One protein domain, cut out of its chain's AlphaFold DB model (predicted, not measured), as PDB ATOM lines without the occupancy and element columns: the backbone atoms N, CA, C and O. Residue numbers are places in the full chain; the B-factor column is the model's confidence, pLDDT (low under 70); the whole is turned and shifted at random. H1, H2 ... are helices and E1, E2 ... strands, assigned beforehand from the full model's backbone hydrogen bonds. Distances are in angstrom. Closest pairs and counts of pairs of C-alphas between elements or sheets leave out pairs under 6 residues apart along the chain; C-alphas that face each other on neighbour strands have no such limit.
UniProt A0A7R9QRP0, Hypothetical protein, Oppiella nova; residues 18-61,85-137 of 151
ATOM      1  N   VAL A  18      36.683 -13.289  -6.474       84.75
ATOM      2  CA  VAL A  18      37.135 -13.975  -7.699       84.75
ATOM      3  C   VAL A  18      37.626 -13.047  -8.792       84.75
ATOM      4  O   VAL A  18      38.335 -13.517  -9.679       84.75
ATOM      5  N   ILE A  19      37.259 -11.762  -8.769       86.31
ATOM      6  CA  ILE A  19      37.732 -10.795  -9.762       86.31
ATOM      7  C   ILE A  19      39.142 -10.336  -9.360       86.31
ATOM      8  O   ILE A  19      39.291  -9.599  -8.381       86.31
ATOM      9  N   PRO A  20      40.198 -10.717 -10.103       84.12
ATOM     10  CA  PRO A  20      41.558 -10.352  -9.732       84.12
ATOM     11  C   PRO A  20      41.758  -8.840  -9.818       84.12
ATOM     12  O   PRO A  20      41.436  -8.215 -10.829       84.12
ATOM     13  N   GLY A  21      42.320  -8.248  -8.763       88.00
ATOM     14  CA  GLY A  21      42.615  -6.817  -8.748       88.00
ATOM     15  C   GLY A  21      41.387  -5.914  -8.707       88.00
ATOM     16  O   GLY A  21      41.508  -4.753  -9.097       88.00
ATOM     17  N   LEU A  22      40.228  -6.427  -8.286       91.00
ATOM     18  CA  LEU A  22      39.013  -5.637  -8.134       91.00
ATOM     19  C   LEU A  22      39.226  -4.470  -7.167       91.00
ATOM     20  O   LEU A  22      39.740  -4.643  -6.065       91.00
ATOM     21  N   LEU A  23      38.795  -3.287  -7.593       91.44
ATOM     22  CA  LEU A  23      38.806  -2.069  -6.784       91.44
ATOM     23  C   LEU A  23      37.390  -1.578  -6.506       91.44
ATOM     24  O   LEU A  23      37.086  -1.142  -5.403       91.44
ATOM     25  N   HIS A  24      36.518  -1.659  -7.509       92.25
ATOM     26  CA  HIS A  24      35.123  -1.254  -7.388       92.25
ATOM     27  C   HIS A  24      34.233  -2.162  -8.226       92.25
ATOM     28  O   HIS A  24      34.614  -2.551  -9.331       92.25
ATOM     29  N   LEU A  25      33.058  -2.488  -7.690       93.38
ATOM     30  CA  LEU A  25      32.046  -3.302  -8.347       93.38
ATOM     31  C   LEU A  25      30.677  -2.642  -8.181       93.38
ATOM     32  O   LEU A  25      30.216  -2.436  -7.054       93.38
ATOM     33  N   ALA A  26      30.019  -2.377  -9.303       94.56
ATOM     34  CA  ALA A  26      28.622  -1.979  -9.361       94.56
ATOM     35  C   ALA A  26      27.784  -3.127  -9.930       94.56
ATOM     36  O   ALA A  26      28.129  -3.706 -10.963       94.56
ATOM     37  N   GLU A  27      26.669  -3.444  -9.277       95.38
ATOM     38  CA  GLU A  27      25.661  -4.377  -9.783       95.38
ATOM     39  C   GLU A  27      24.535  -3.593 -10.459       95.38
ATOM     40  O   GLU A  27      23.779  -2.874  -9.811       95.38
ATOM     41  N   LEU A  28      24.425  -3.733 -11.779       96.12
ATOM     42  CA  LEU A  28      23.464  -2.983 -12.588       96.12
ATOM     43  C   LEU A  28      22.163  -3.770 -12.769       96.12
ATOM     44  O   LEU A  28      21.072  -3.202 -12.720       96.12
ATOM     45  N   SER A  29      22.276  -5.094 -12.900       93.81
ATOM     46  CA  SER A  29      21.149  -6.028 -12.942       93.81
ATOM     47  C   SER A  29      21.419  -7.207 -12.015       93.81
ATOM     48  O   SER A  29      22.471  -7.848 -12.114       93.81
ATOM     49  N   ARG A  30      20.460  -7.484 -11.124       91.81
ATOM     50  CA  ARG A  30      20.583  -8.444 -10.020       91.81
ATOM     51  C   ARG A  30      21.063  -9.811 -10.502       91.81
ATOM     52  O   ARG A  30      20.424 -10.450 -11.336       91.81
ATOM     53  N   GLY A  31      22.181 -10.270  -9.956       90.75
ATOM     54  CA  GLY A  31      22.779 -11.568 -10.250       90.75
ATOM     55  C   GLY A  31      23.361 -11.693 -11.657       90.75
ATOM     56  O   GLY A  31      23.775 -12.794 -12.022       90.75
ATOM     57  N   ARG A  32      23.353 -10.631 -12.484       92.00
ATOM     58  CA  ARG A  32      23.465 -10.796 -13.940       92.00
ATOM     59  C   ARG A  32      24.429  -9.859 -14.646       92.00
ATOM     60  O   ARG A  32      25.148 -10.359 -15.514       92.00
ATOM     61  N   LEU A  33      24.438  -8.567 -14.327       96.00
ATOM     62  CA  LEU A  33      25.231  -7.564 -15.043       96.00
ATOM     63  C   LEU A  33      25.970  -6.654 -14.066       96.00
ATOM     64  O   LEU A  33      25.342  -6.009 -13.227       96.00
ATOM     65  N   TYR A  34      27.286  -6.579 -14.231       95.88
ATOM     66  CA  TYR A  34      28.181  -5.850 -13.344       95.88
ATOM     67  C   TYR A  34      29.151  -4.968 -14.131       95.88
ATOM     68  O   TYR A  34      29.619  -5.369 -15.201       95.88
ATOM     69  N   LEU A  35      29.485  -3.806 -13.566       96.31
ATOM     70  CA  LEU A  35      30.630  -2.989 -13.969       96.31
ATOM     71  C   LEU A  35      31.725  -3.142 -12.912       96.31
ATOM     72  O   LEU A  35      31.462  -2.938 -11.729       96.31
ATOM     73  N   ALA A  36      32.939  -3.487 -13.332       94.56
ATOM     74  CA  ALA A  36      34.087  -3.640 -12.447       94.56
ATOM     75  C   ALA A  36      35.223  -2.689 -12.841       94.56
ATOM     76  O   ALA A  36      35.652  -2.672 -13.992       94.56
ATOM     77  N   THR A  37      35.756  -1.942 -11.875       94.12
ATOM     78  CA  THR A  37      37.057  -1.272 -12.014       94.12
ATOM     79  C   THR A  37      38.128  -2.198 -11.450       94.12
ATOM     80  O   THR A  37      38.033  -2.617 -10.293       94.12
ATOM     81  N   VAL A  38      39.146  -2.511 -12.249       93.00
ATOM     82  CA  VAL A  38      40.226  -3.437 -11.875       93.00
ATOM     83  C   VAL A  38      41.597  -2.802 -12.084       93.00
ATOM     84  O   VAL A  38      41.776  -1.946 -12.952       93.00
ATOM     85  N   LYS A  39      42.593  -3.237 -11.305       90.06
ATOM     86  CA  LYS A  39      43.989  -2.855 -11.549       90.06
ATOM     87  C   LYS A  39      44.430  -3.338 -12.946       90.06
ATOM     88  O   LYS A  39      44.164  -4.497 -13.289       90.06
ATOM     89  N   PRO A  40      45.113  -2.494 -13.742       82.12
ATOM     90  CA  PRO A  40      45.607  -2.874 -15.064       82.12
ATOM     91  C   PRO A  40      46.446  -4.159 -15.034       82.12
ATOM     92  O   PRO A  40      47.191  -4.404 -14.087       82.12
ATOM     93  N   GLY A  41      46.313  -4.991 -16.067       78.50
ATOM     94  CA  GLY A  41      47.102  -6.220 -16.230       78.50
ATOM     95  C   GLY A  41      46.690  -7.415 -15.359       78.50
ATOM     96  O   GLY A  41      47.214  -8.506 -15.572       78.50
ATOM     97  N   LEU A  42      45.746  -7.262 -14.416       77.88
ATOM     98  CA  LEU A  42      45.333  -8.359 -13.523       77.88
ATOM     99  C   LEU A  42      44.139  -9.175 -14.034       77.88
ATOM    100  O   LEU A  42      44.047 -10.370 -13.746       77.88
ATOM    101  N   VAL A  43      43.259  -8.586 -14.845       70.56
ATOM    102  CA  VAL A  43      42.225  -9.349 -15.555       70.56
ATOM    103  C   VAL A  43      42.785  -9.790 -16.897       70.56
ATOM    104  O   VAL A  43      42.941  -8.987 -17.811       70.56
ATOM    105  N   ASN A  44      43.069 -11.085 -17.021       66.12
ATOM    106  CA  ASN A  44      43.435 -11.695 -18.291       66.12
ATOM    107  C   ASN A  44      42.237 -12.497 -18.836       66.12
ATOM    108  O   ASN A  44      41.989 -13.593 -18.325       66.12
ATOM    109  N   PRO A  45      41.535 -12.013 -19.884       58.03
ATOM    110  CA  PRO A  45      40.395 -12.701 -20.504       58.03
ATOM    111  C   PRO A  45      40.684 -14.136 -20.958       58.03
ATOM    112  O   PRO A  45      39.764 -14.942 -21.089       58.03
ATOM    113  N   LEU A  46      41.953 -14.467 -21.217       51.50
ATOM    114  CA  LEU A  46      42.387 -15.796 -21.645       51.50
ATOM    115  C   LEU A  46      42.584 -16.754 -20.461       51.50
ATOM    116  O   LEU A  46      42.390 -17.955 -20.631       51.50
ATOM    117  N   LYS A  47      42.908 -16.243 -19.262       51.69
ATOM    118  CA  LYS A  47      43.054 -17.042 -18.028       51.69
ATOM    119  C   LYS A  47      41.777 -17.100 -17.184       51.69
ATOM    120  O   LYS A  47      41.579 -18.073 -16.468       51.69
ATOM    121  N   THR A  48      40.883 -16.115 -17.290       55.25
ATOM    122  CA  THR A  48      39.602 -16.077 -16.555       55.25
ATOM    123  C   THR A  48      38.491 -16.932 -17.179       55.25
ATOM    124  O   THR A  48      37.372 -16.948 -16.671       55.25
ATOM    125  N   LYS A  49      38.789 -17.711 -18.232       52.81
ATOM    126  CA  LYS A  49      37.889 -18.747 -18.779       52.81
ATOM    127  C   LYS A  49      37.641 -19.929 -17.825       52.81
ATOM    128  O   LYS A  49      36.810 -20.777 -18.138       52.81
ATOM    129  N   SER A  50      38.359 -20.008 -16.703       47.88
ATOM    130  CA  SER A  50      38.303 -21.133 -15.763       47.88
ATOM    131  C   SER A  50      37.082 -21.137 -14.837       47.88
ATOM    132  O   SER A  50      36.787 -22.182 -14.265       47.88
ATOM    133  N   ASP A  51      36.330 -20.033 -14.723       59.19
ATOM    134  CA  ASP A  51      35.053 -20.036 -14.005       59.19
ATOM    135  C   ASP A  51      33.887 -20.130 -14.993       59.19
ATOM    136  O   ASP A  51      33.533 -19.177 -15.695       59.19
ATOM    137  N   SER A  52      33.285 -21.318 -15.064       69.94
ATOM    138  CA  SER A  52      32.204 -21.629 -16.003       69.94
ATOM    139  C   SER A  52      30.992 -20.691 -15.885       69.94
ATOM    140  O   SER A  52      30.206 -20.628 -16.832       69.94
ATOM    141  N   MET A  53      30.865 -19.924 -14.793       82.25
ATOM    142  CA  MET A  53      29.699 -19.095 -14.474       82.25
ATOM    143  C   MET A  53      29.884 -17.588 -14.682       82.25
ATOM    144  O   MET A  53      28.907 -16.852 -14.529       82.25
ATOM    145  N   ILE A  54      31.075 -17.107 -15.060       87.31
ATOM    146  CA  ILE A  54      31.332 -15.671 -15.264       87.31
ATOM    147  C   ILE A  54      31.851 -15.421 -16.680       87.31
ATOM    148  O   ILE A  54      32.619 -16.194 -17.243       87.31
ATOM    149  N   THR A  55      31.393 -14.342 -17.303       89.31
ATOM    150  CA  THR A  55      31.888 -13.869 -18.596       89.31
ATOM    151  C   THR A  55      32.407 -12.452 -18.445       89.31
ATOM    152  O   THR A  55      31.647 -11.537 -18.133       89.31
ATOM    153  N   TYR A  56      33.704 -12.288 -18.685       90.31
ATOM    154  CA  TYR A  56      34.393 -11.007 -18.635       90.31
ATOM    155  C   TYR A  56      34.500 -10.404 -20.030       90.31
ATOM    156  O   TYR A  56      34.817 -11.107 -20.991       90.31
ATOM    157  N   PHE A  57      34.286  -9.099 -20.143       93.25
ATOM    158  CA  PHE A  57      34.641  -8.348 -21.341       93.25
ATOM    159  C   PHE A  57      35.002  -6.906 -20.990       93.25
ATOM    160  O   PHE A  57      34.535  -6.372 -19.989       93.25
ATOM    161  N   SER A  58      35.792  -6.272 -21.851       94.62
ATOM    162  CA  SER A  58      36.087  -4.842 -21.790       94.62
ATOM    163  C   SER A  58      35.842  -4.187 -23.150       94.62
ATOM    164  O   SER A  58      35.657  -4.877 -24.166       94.62
ATOM    165  N   ILE A  59      35.790  -2.858 -23.138       95.69
ATOM    166  CA  ILE A  59      35.732  -1.976 -24.309       95.69
ATOM    167  C   ILE A  59      36.908  -1.005 -24.374       95.69
ATOM    168  O   ILE A  59      37.015  -0.302 -25.373       95.69
ATOM    169  N   ASP A  60      37.776  -1.001 -23.356       95.12
ATOM    170  CA  ASP A  60      38.833  -0.008 -23.125       95.12
ATOM    171  C   ASP A  60      39.736   0.225 -24.348       95.12
ATOM    172  O   ASP A  60      40.197   1.343 -24.554       95.12
ATOM    173  N   ASP A  61      39.950  -0.815 -25.162       93.44
ATOM    174  CA  ASP A  61      40.778  -0.771 -26.376       93.44
ATOM    175  C   ASP A  61      39.979  -1.118 -27.654       93.44
ATOM    176  O   ASP A  61      40.551  -1.329 -28.719       93.44
ATOM    177  N   LEU A  85      24.678  -4.198 -29.073       97.56
ATOM    178  CA  LEU A  85      24.705  -5.464 -29.816       97.56
ATOM    179  C   LEU A  85      25.571  -6.524 -29.122       97.56
ATOM    180  O   LEU A  85      25.134  -7.666 -28.946       97.56
ATOM    181  N   LYS A  86      26.781  -6.145 -28.690       96.94
ATOM    182  CA  LYS A  86      27.701  -7.037 -27.973       96.94
ATOM    183  C   LYS A  86      27.075  -7.538 -26.673       96.94
ATOM    184  O   LYS A  86      27.044  -8.747 -26.437       96.94
ATOM    185  N   LEU A  87      26.547  -6.634 -25.848       97.00
ATOM    186  CA  LEU A  87      25.985  -6.985 -24.548       97.00
ATOM    187  C   LEU A  87      24.692  -7.805 -24.678       97.00
ATOM    188  O   LEU A  87      24.541  -8.808 -23.982       97.00
ATOM    189  N   ASN A  88      23.821  -7.474 -25.636       96.44
ATOM    190  CA  ASN A  88      22.640  -8.278 -25.963       96.44
ATOM    191  C   ASN A  88      23.018  -9.715 -26.341       96.44
ATOM    192  O   ASN A  88      22.384 -10.663 -25.877       96.44
ATOM    193  N   LYS A  89      24.065  -9.901 -27.158       94.69
ATOM    194  CA  LYS A  89      24.549 -11.238 -27.532       94.69
ATOM    195  C   LYS A  89      25.013 -12.028 -26.304       94.69
ATOM    196  O   LYS A  89      24.615 -13.180 -26.150       94.69
ATOM    197  N   LEU A  90      25.790 -11.401 -25.414       93.19
ATOM    198  CA  LEU A  90      26.279 -12.028 -24.178       93.19
ATOM    199  C   LEU A  90      25.145 -12.375 -23.198       93.19
ATOM    200  O   LEU A  90      25.208 -13.405 -22.521       93.19
ATOM    201  N   LEU A  91      24.116 -11.529 -23.111       92.12
ATOM    202  CA  LEU A  91      22.961 -11.741 -22.237       92.12
ATOM    203  C   LEU A  91      22.035 -12.846 -22.754       92.12
ATOM    204  O   LEU A  91      21.553 -13.639 -21.949       92.12
ATOM    205  N   LYS A  92      21.833 -12.942 -24.075       89.88
ATOM    206  CA  LYS A  92      21.004 -13.985 -24.705       89.88
ATOM    207  C   LYS A  92      21.619 -15.380 -24.608       89.88
ATOM    208  O   LYS A  92      20.896 -16.351 -24.426       89.88
ATOM    209  N   SER A  93      22.938 -15.495 -24.760       73.94
ATOM    210  CA  SER A  93      23.585 -16.794 -24.969       73.94
ATOM    211  C   SER A  93      23.891 -17.574 -23.688       73.94
ATOM    212  O   SER A  93      24.251 -18.740 -23.774       73.94
ATOM    213  N   ASN A  94      23.818 -16.950 -22.507       67.94
ATOM    214  CA  ASN A  94      24.370 -17.522 -21.277       67.94
ATOM    215  C   ASN A  94      23.496 -17.216 -20.050       67.94
ATOM    216  O   ASN A  94      22.979 -16.113 -19.913       67.94
ATOM    217  N   LYS A  95      23.411 -18.144 -19.086       79.88
ATOM    218  CA  LYS A  95      22.906 -17.869 -17.717       79.88
ATOM    219  C   LYS A  95      24.005 -17.361 -16.760       79.88
ATOM    220  O   LYS A  95      23.783 -17.235 -15.564       79.88
ATOM    221  N   LYS A  96      25.198 -17.092 -17.296       86.94
ATOM    222  CA  LYS A  96      26.418 -16.690 -16.575       86.94
ATOM    223  C   LYS A  96      26.355 -15.239 -16.128       86.94
ATOM    224  O   LYS A  96      25.834 -14.435 -16.880       86.94
ATOM    225  N   LYS A  97      26.982 -14.861 -15.018       90.94
ATOM    226  CA  LYS A  97      27.201 -13.451 -14.650       90.94
ATOM    227  C   LYS A  97      28.049 -12.758 -15.720       90.94
ATOM    228  O   LYS A  97      29.039 -13.322 -16.175       90.94
ATOM    229  N   ILE A  98      27.676 -11.550 -16.133       93.81
ATOM    230  CA  ILE A  98      28.463 -10.742 -17.072       93.81
ATOM    231  C   ILE A  98      29.142  -9.614 -16.310       93.81
ATOM    232  O   ILE A  98      28.472  -8.824 -15.648       93.81
ATOM    233  N   VAL A  99      30.461  -9.528 -16.449       94.06
ATOM    234  CA  VAL A  99      31.286  -8.469 -15.873       94.06
ATOM    235  C   VAL A  99      31.890  -7.660 -17.017       94.06
ATOM    236  O   VAL A  99      32.809  -8.114 -17.701       94.06
ATOM    237  N   HIS A 100      31.352  -6.460 -17.223       96.31
ATOM    238  CA  HIS A 100      32.016  -5.422 -17.997       96.31
ATOM    239  C   HIS A 100      33.116  -4.840 -17.110       96.31
ATOM    240  O   HIS A 100      32.809  -4.232 -16.090       96.31
ATOM    241  N   TYR A 101      34.385  -5.059 -17.442       95.25
ATOM    242  CA  TYR A 101      35.487  -4.497 -16.666       95.25
ATOM    243  C   TYR A 101      36.199  -3.376 -17.425       95.25
ATOM    244  O   TYR A 101      36.272  -3.380 -18.655       95.25
ATOM    245  N   THR A 102      36.748  -2.440 -16.662       95.44
ATOM    246  CA  THR A 102      37.555  -1.310 -17.131       95.44
ATOM    247  C   THR A 102      38.743  -1.102 -16.187       95.44
ATOM    248  O   THR A 102      38.755  -1.605 -15.057       95.44
ATOM    249  N   THR A 103      39.770  -0.409 -16.663       93.94
ATOM    250  CA  THR A 103      40.985  -0.093 -15.899       93.94
ATOM    251  C   THR A 103      40.765   1.023 -14.867       93.94
ATOM    252  O   THR A 103      39.665   1.536 -14.696       93.94
ATOM    253  N   THR A 104      41.820   1.425 -14.151       93.75
ATOM    254  CA  THR A 104      41.801   2.583 -13.239       93.75
ATOM    255  C   THR A 104      41.875   3.936 -13.948       93.75
ATOM    256  O   THR A 104      41.767   4.965 -13.286       93.75
ATOM    257  N   GLU A 105      42.073   3.963 -15.267       94.81
ATOM    258  CA  GLU A 105      42.204   5.208 -16.022       94.81
ATOM    259  C   GLU A 105      40.874   5.979 -16.037       94.81
ATOM    260  O   GLU A 105      39.852   5.480 -16.512       94.81
ATOM    261  N   CYS A 106      40.873   7.213 -15.525       95.38
ATOM    262  CA  CYS A 106      39.646   7.978 -15.290       95.38
ATOM    263  C   CYS A 106      38.775   8.157 -16.546       95.38
ATOM    264  O   CYS A 106      37.554   8.023 -16.451       95.38
ATOM    265  N   LYS A 107      39.390   8.411 -17.712       96.81
ATOM    266  CA  LYS A 107      38.693   8.604 -18.996       96.81
ATOM    267  C   LYS A 107      38.018   7.315 -19.483       96.81
ATOM    268  O   LYS A 107      36.852   7.335 -19.873       96.81
ATOM    269  N   LYS A 108      38.713   6.175 -19.402       96.88
ATOM    270  CA  LYS A 108      38.146   4.861 -19.752       96.88
ATOM    271  C   LYS A 108      37.013   4.472 -18.805       96.88
ATOM    272  O   LYS A 108      35.942   4.081 -19.262       96.88
ATOM    273  N   ARG A 109      37.199   4.696 -17.498       97.00
ATOM    274  CA  ARG A 109      36.189   4.399 -16.472       97.00
ATOM    275  C   ARG A 109      34.858   5.088 -16.725       97.00
ATOM    276  O   ARG A 109      33.819   4.430 -16.683       97.00
ATOM    277  N   VAL A 110      34.875   6.399 -16.967       97.75
ATOM    278  CA  VAL A 110      33.630   7.149 -17.175       97.75
ATOM    279  C   VAL A 110      32.964   6.801 -18.506       97.75
ATOM    280  O   VAL A 110      31.745   6.667 -18.541       97.75
ATOM    281  N   ASN A 111      33.725   6.525 -19.569       98.50
ATOM    282  CA  ASN A 111      33.153   6.035 -20.828       98.50
ATOM    283  C   ASN A 111      32.532   4.633 -20.693       98.50
ATOM    284  O   ASN A 111      31.444   4.380 -21.212       98.50
ATOM    285  N   ALA A 112      33.170   3.727 -19.947       98.19
ATOM    286  CA  ALA A 112      32.613   2.409 -19.649       98.19
ATOM    287  C   ALA A 112      31.315   2.506 -18.825       98.19
ATOM    288  O   ALA A 112      30.351   1.785 -19.105       98.19
ATOM    289  N   ALA A 113      31.279   3.416 -17.843       98.00
ATOM    290  CA  ALA A 113      30.095   3.715 -17.042       98.00
ATOM    291  C   ALA A 113      28.968   4.338 -17.882       98.00
ATOM    292  O   ALA A 113      27.821   3.907 -17.770       98.00
ATOM    293  N   TYR A 114      29.298   5.274 -18.777       98.56
ATOM    294  CA  TYR A 114      28.361   5.863 -19.733       98.56
ATOM    295  C   TYR A 114      27.698   4.790 -20.606       98.56
ATOM    296  O   TYR A 114      26.470   4.750 -20.699       98.56
ATOM    297  N   LEU A 115      28.479   3.879 -21.197       98.81
ATOM    298  CA  LEU A 115      27.941   2.836 -22.075       98.81
ATOM    299  C   LEU A 115      27.016   1.861 -21.342       98.81
ATOM    300  O   LEU A 115      25.905   1.595 -21.803       98.81
ATOM    301  N   ILE A 116      27.450   1.323 -20.194       98.69
ATOM    302  CA  ILE A 116      26.622   0.367 -19.446       98.69
ATOM    303  C   ILE A 116      25.392   1.042 -18.836       98.69
ATOM    304  O   ILE A 116      24.322   0.435 -18.807       98.69
ATOM    305  N   GLY A 117      25.520   2.297 -18.395       98.56
ATOM    306  CA  GLY A 117      24.407   3.074 -17.868       98.56
ATOM    307  C   GLY A 117      23.356   3.349 -18.941       98.56
ATOM    308  O   GLY A 117      22.183   3.026 -18.753       98.56
ATOM    309  N   SER A 118      23.793   3.822 -20.111       98.75
ATOM    310  CA  SER A 118      22.927   4.042 -21.277       98.75
ATOM    311  C   SER A 118      22.223   2.756 -21.705       98.75
ATOM    312  O   SER A 118      21.017   2.758 -21.945       98.75
ATOM    313  N   TYR A 119      22.933   1.623 -21.719       98.69
ATOM    314  CA  TYR A 119      22.329   0.318 -21.988       98.69
ATOM    315  C   TYR A 119      21.232  -0.043 -20.976       98.69
ATOM    316  O   TYR A 119      20.168  -0.525 -21.364       98.69
ATOM    317  N   CYS A 120      21.456   0.184 -19.678       98.56
ATOM    318  CA  CYS A 120      20.450  -0.120 -18.659       98.56
ATOM    319  C   CYS A 120      19.169   0.702 -18.861       98.56
ATOM    320  O   CYS A 120      18.071   0.155 -18.766       98.56
ATOM    321  N   ILE A 121      19.299   1.978 -19.220       98.69
ATOM    322  CA  ILE A 121      18.151   2.850 -19.502       98.69
ATOM    323  C   ILE A 121      17.432   2.394 -20.784       98.69
ATOM    324  O   ILE A 121      16.231   2.126 -20.782       98.69
ATOM    325  N   ILE A 122      18.166   2.237 -21.890       98.25
ATOM    326  CA  ILE A 122      17.586   1.981 -23.217       98.25
ATOM    327  C   ILE A 122      17.035   0.554 -23.331       98.25
ATOM    328  O   ILE A 122      15.895   0.354 -23.771       98.25
ATOM    329  N   ASN A 123      17.839  -0.444 -22.953       97.75
ATOM    330  CA  ASN A 123      17.557  -1.861 -23.184       97.75
ATOM    331  C   ASN A 123      16.887  -2.544 -21.989       97.75
ATOM    332  O   ASN A 123      16.060  -3.424 -22.210       97.75
ATOM    333  N   LEU A 124      17.227  -2.164 -20.750       97.00
ATOM    334  CA  LEU A 124      16.639  -2.770 -19.544       97.00
ATOM    335  C   LEU A 124      15.482  -1.955 -18.953       97.00
ATOM    336  O   LEU A 124      14.844  -2.431 -18.019       97.00
ATOM    337  N   LYS A 125      15.193  -0.768 -19.506       98.00
ATOM    338  CA  LYS A 125      14.123   0.134 -19.046       98.00
ATOM    339  C   LYS A 125      14.269   0.549 -17.574       98.00
ATOM    340  O   LYS A 125      13.274   0.825 -16.914       98.00
ATOM    341  N   ALA A 126      15.503   0.582 -17.067       98.00
ATOM    342  CA  ALA A 126      15.803   1.095 -15.734       98.00
ATOM    343  C   ALA A 126      15.693   2.628 -15.707       98.00
ATOM    344  O   ALA A 126      15.920   3.281 -16.731       98.00
ATOM    345  N   SER A 127      15.388   3.208 -14.544       98.44
ATOM    346  CA  SER A 127      15.374   4.668 -14.412       98.44
ATOM    347  C   SER A 127      16.808   5.226 -14.381       98.44
ATOM    348  O   SER A 127      17.717   4.561 -13.865       98.44
ATOM    349  N   PRO A 128      17.048   6.441 -14.908       98.12
ATOM    350  CA  PRO A 128      18.356   7.086 -14.821       98.12
ATOM    351  C   PRO A 128      18.877   7.209 -13.382       98.12
ATOM    352  O   PRO A 128      20.060   6.977 -13.134       98.12
ATOM    353  N   GLU A 129      17.997   7.510 -12.427       98.00
ATOM    354  CA  GLU A 129      18.322   7.680 -11.008       98.00
ATOM    355  C   GLU A 129      18.799   6.367 -10.385       98.00
ATOM    356  O   GLU A 129      19.809   6.342  -9.679       98.00
ATOM    357  N   GLU A 130      18.111   5.259 -10.680       97.00
ATOM    358  CA  GLU A 130      18.492   3.928 -10.208       97.00
ATOM    359  C   GLU A 130      19.868   3.527 -10.753       97.00
ATOM    360  O   GLU A 130      20.735   3.056 -10.011       97.00
ATOM    361  N   VAL A 131      20.088   3.738 -12.053       97.69
ATOM    362  CA  VAL A 131      21.356   3.417 -12.720       97.69
ATOM    363  C   VAL A 131      22.496   4.254 -12.146       97.69
ATOM    364  O   VAL A 131      23.550   3.706 -11.813       97.69
ATOM    365  N   TYR A 132      22.286   5.560 -11.982       96.06
ATOM    366  CA  TYR A 132      23.276   6.459 -11.402       96.06
ATOM    367  C   TYR A 132      23.609   6.075  -9.955       96.06
ATOM    368  O   TYR A 132      24.782   5.938  -9.611       96.06
ATOM    369  N   SER A 133      22.593   5.807  -9.129       95.12
ATOM    370  CA  SER A 133      22.772   5.360  -7.743       95.12
ATOM    371  C   SER A 133      23.617   4.084  -7.660       95.12
ATOM    372  O   SER A 133      24.574   4.023  -6.889       95.12
ATOM    373  N   LYS A 134      23.339   3.090  -8.516       95.62
ATOM    374  CA  LYS A 134      24.111   1.837  -8.584       95.62
ATOM    375  C   LYS A 134      25.559   2.046  -9.021       95.62
ATOM    376  O   LYS A 134      26.452   1.397  -8.480       95.62
ATOM    377  N   LEU A 135      25.806   2.932  -9.987       95.38
ATOM    378  CA  LEU A 135      27.158   3.254 -10.456       95.38
ATOM    379  C   LEU A 135      27.984   3.983  -9.386       95.38
ATOM    380  O   LEU A 135      29.187   3.747  -9.288       95.38
ATOM    381  N   MET A 136      27.336   4.823  -8.575       91.75
ATOM    382  CA  MET A 136      27.965   5.593  -7.497       91.75
ATOM    383  C   MET A 136      28.015   4.857  -6.149       91.75
ATOM    384  O   MET A 136      28.622   5.349  -5.197       91.75
ATOM    385  N   ALA A 137      27.397   3.679  -6.046       86.00
ATOM    386  CA  ALA A 137      27.356   2.897  -4.817       86.00
ATOM    387  C   ALA A 137      28.755   2.445  -4.350       86.00
ATOM    388  O   ALA A 137      29.724   2.408  -5.115       86.00
TER     389      ALA A 137
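Overview. This is residues 18 to 61 and 85 to 137 of the 151 residues of the protein "Hypothetical protein" of Oppiella nova (UniProt A0A7R9QRP0). A strongly twisted sheet of four strands forms one layer, and three helices cover one of its faces, with no named helix over the other. The long helix H2 runs along E2 and E4, H3 folds back beside it as a helical hairpin and packs on E1, and the short H1 lies over E4 on the same face. The printed part has 97 residues, with four named strands and three named helices in the chain order E1 E2 E3 H1 E4 H2 H3; the sheet runs E1, E2, E4, E3 and is mixed, and the class is mixed, helices and strands. The whole is compact and rounded, with a radius of gyration of the C-alphas of 12.7 A and spans of 35 by 31 by 22 A.

Along the chain. Begin with the sheet: find C-alpha 22 at (39.013, -5.637, -8.134), from which E1, residues 22 to 29, runs 18.5 A. E2, residues 33 to 38, covers 15.9 A; E4, residues 97 to 102, covers 16.1 A; E3, residues 54 to 57, covers 10.1 A. Find C-alpha 106 at (39.646, 7.978, -15.290); from there H2, residues 106 to 124, runs 25.7 A. H1, residues 85 to 93, is 12.4 A long, and H3, residues 128 to 136, is 12.2 A long and ends with C-alpha 136 at (27.965, 5.593, -7.497).

Arrangement. Look first at E1 and E2, an antiparallel hairpin, where N 26 and O 35 are 2.9 A apart, within hydrogen-bond range. E2 and E4 are parallel, with N 36 and O 100 at 2.9 A. E4 and E3 are parallel, with N 55 and O 97 at 2.8 A. The three helices, on the same face, form two layers with the sheet, helices over one face of strands. H2 is on the sheet at a height of 9.5 A, over E2 and E4 and only just not over E1, on which 2 of its C-alphas fall; its closest C-alpha pair with E4 is Arg 109 and Thr 102, 5.9 A. H3 is over E1 at a height of 8.6 A, with the C-alphas of Leu 135 and Ala 26 closest at 5.5 A. With residues 113 to 121 alone, H2 touches H3, closest at the C-alphas of Gly 117 and Val 131, 6.0 A; they run opposite ways at a steep tilt of 37 degrees, only just past shallow. H1 is over E4 at a height of 10.2 A; it is near H2 and apart from H3. In H1, H2 and H3 every O i to N i+4 pair is within hydrogen-bond range.

Size, cuts and confidence. The two C-alphas farthest apart, of Lys 47 and Glu 129, are 35.7 A apart. Residues 62 to 84 are cut out, and C-alphas 61 and 85 are 17.1 A apart across the cut. Look at residues 39 to 53 for the long link, E2 to E3. The mean pLDDT of the printed part is 89.6; residues 44 to 52 and residue 94 are under 70.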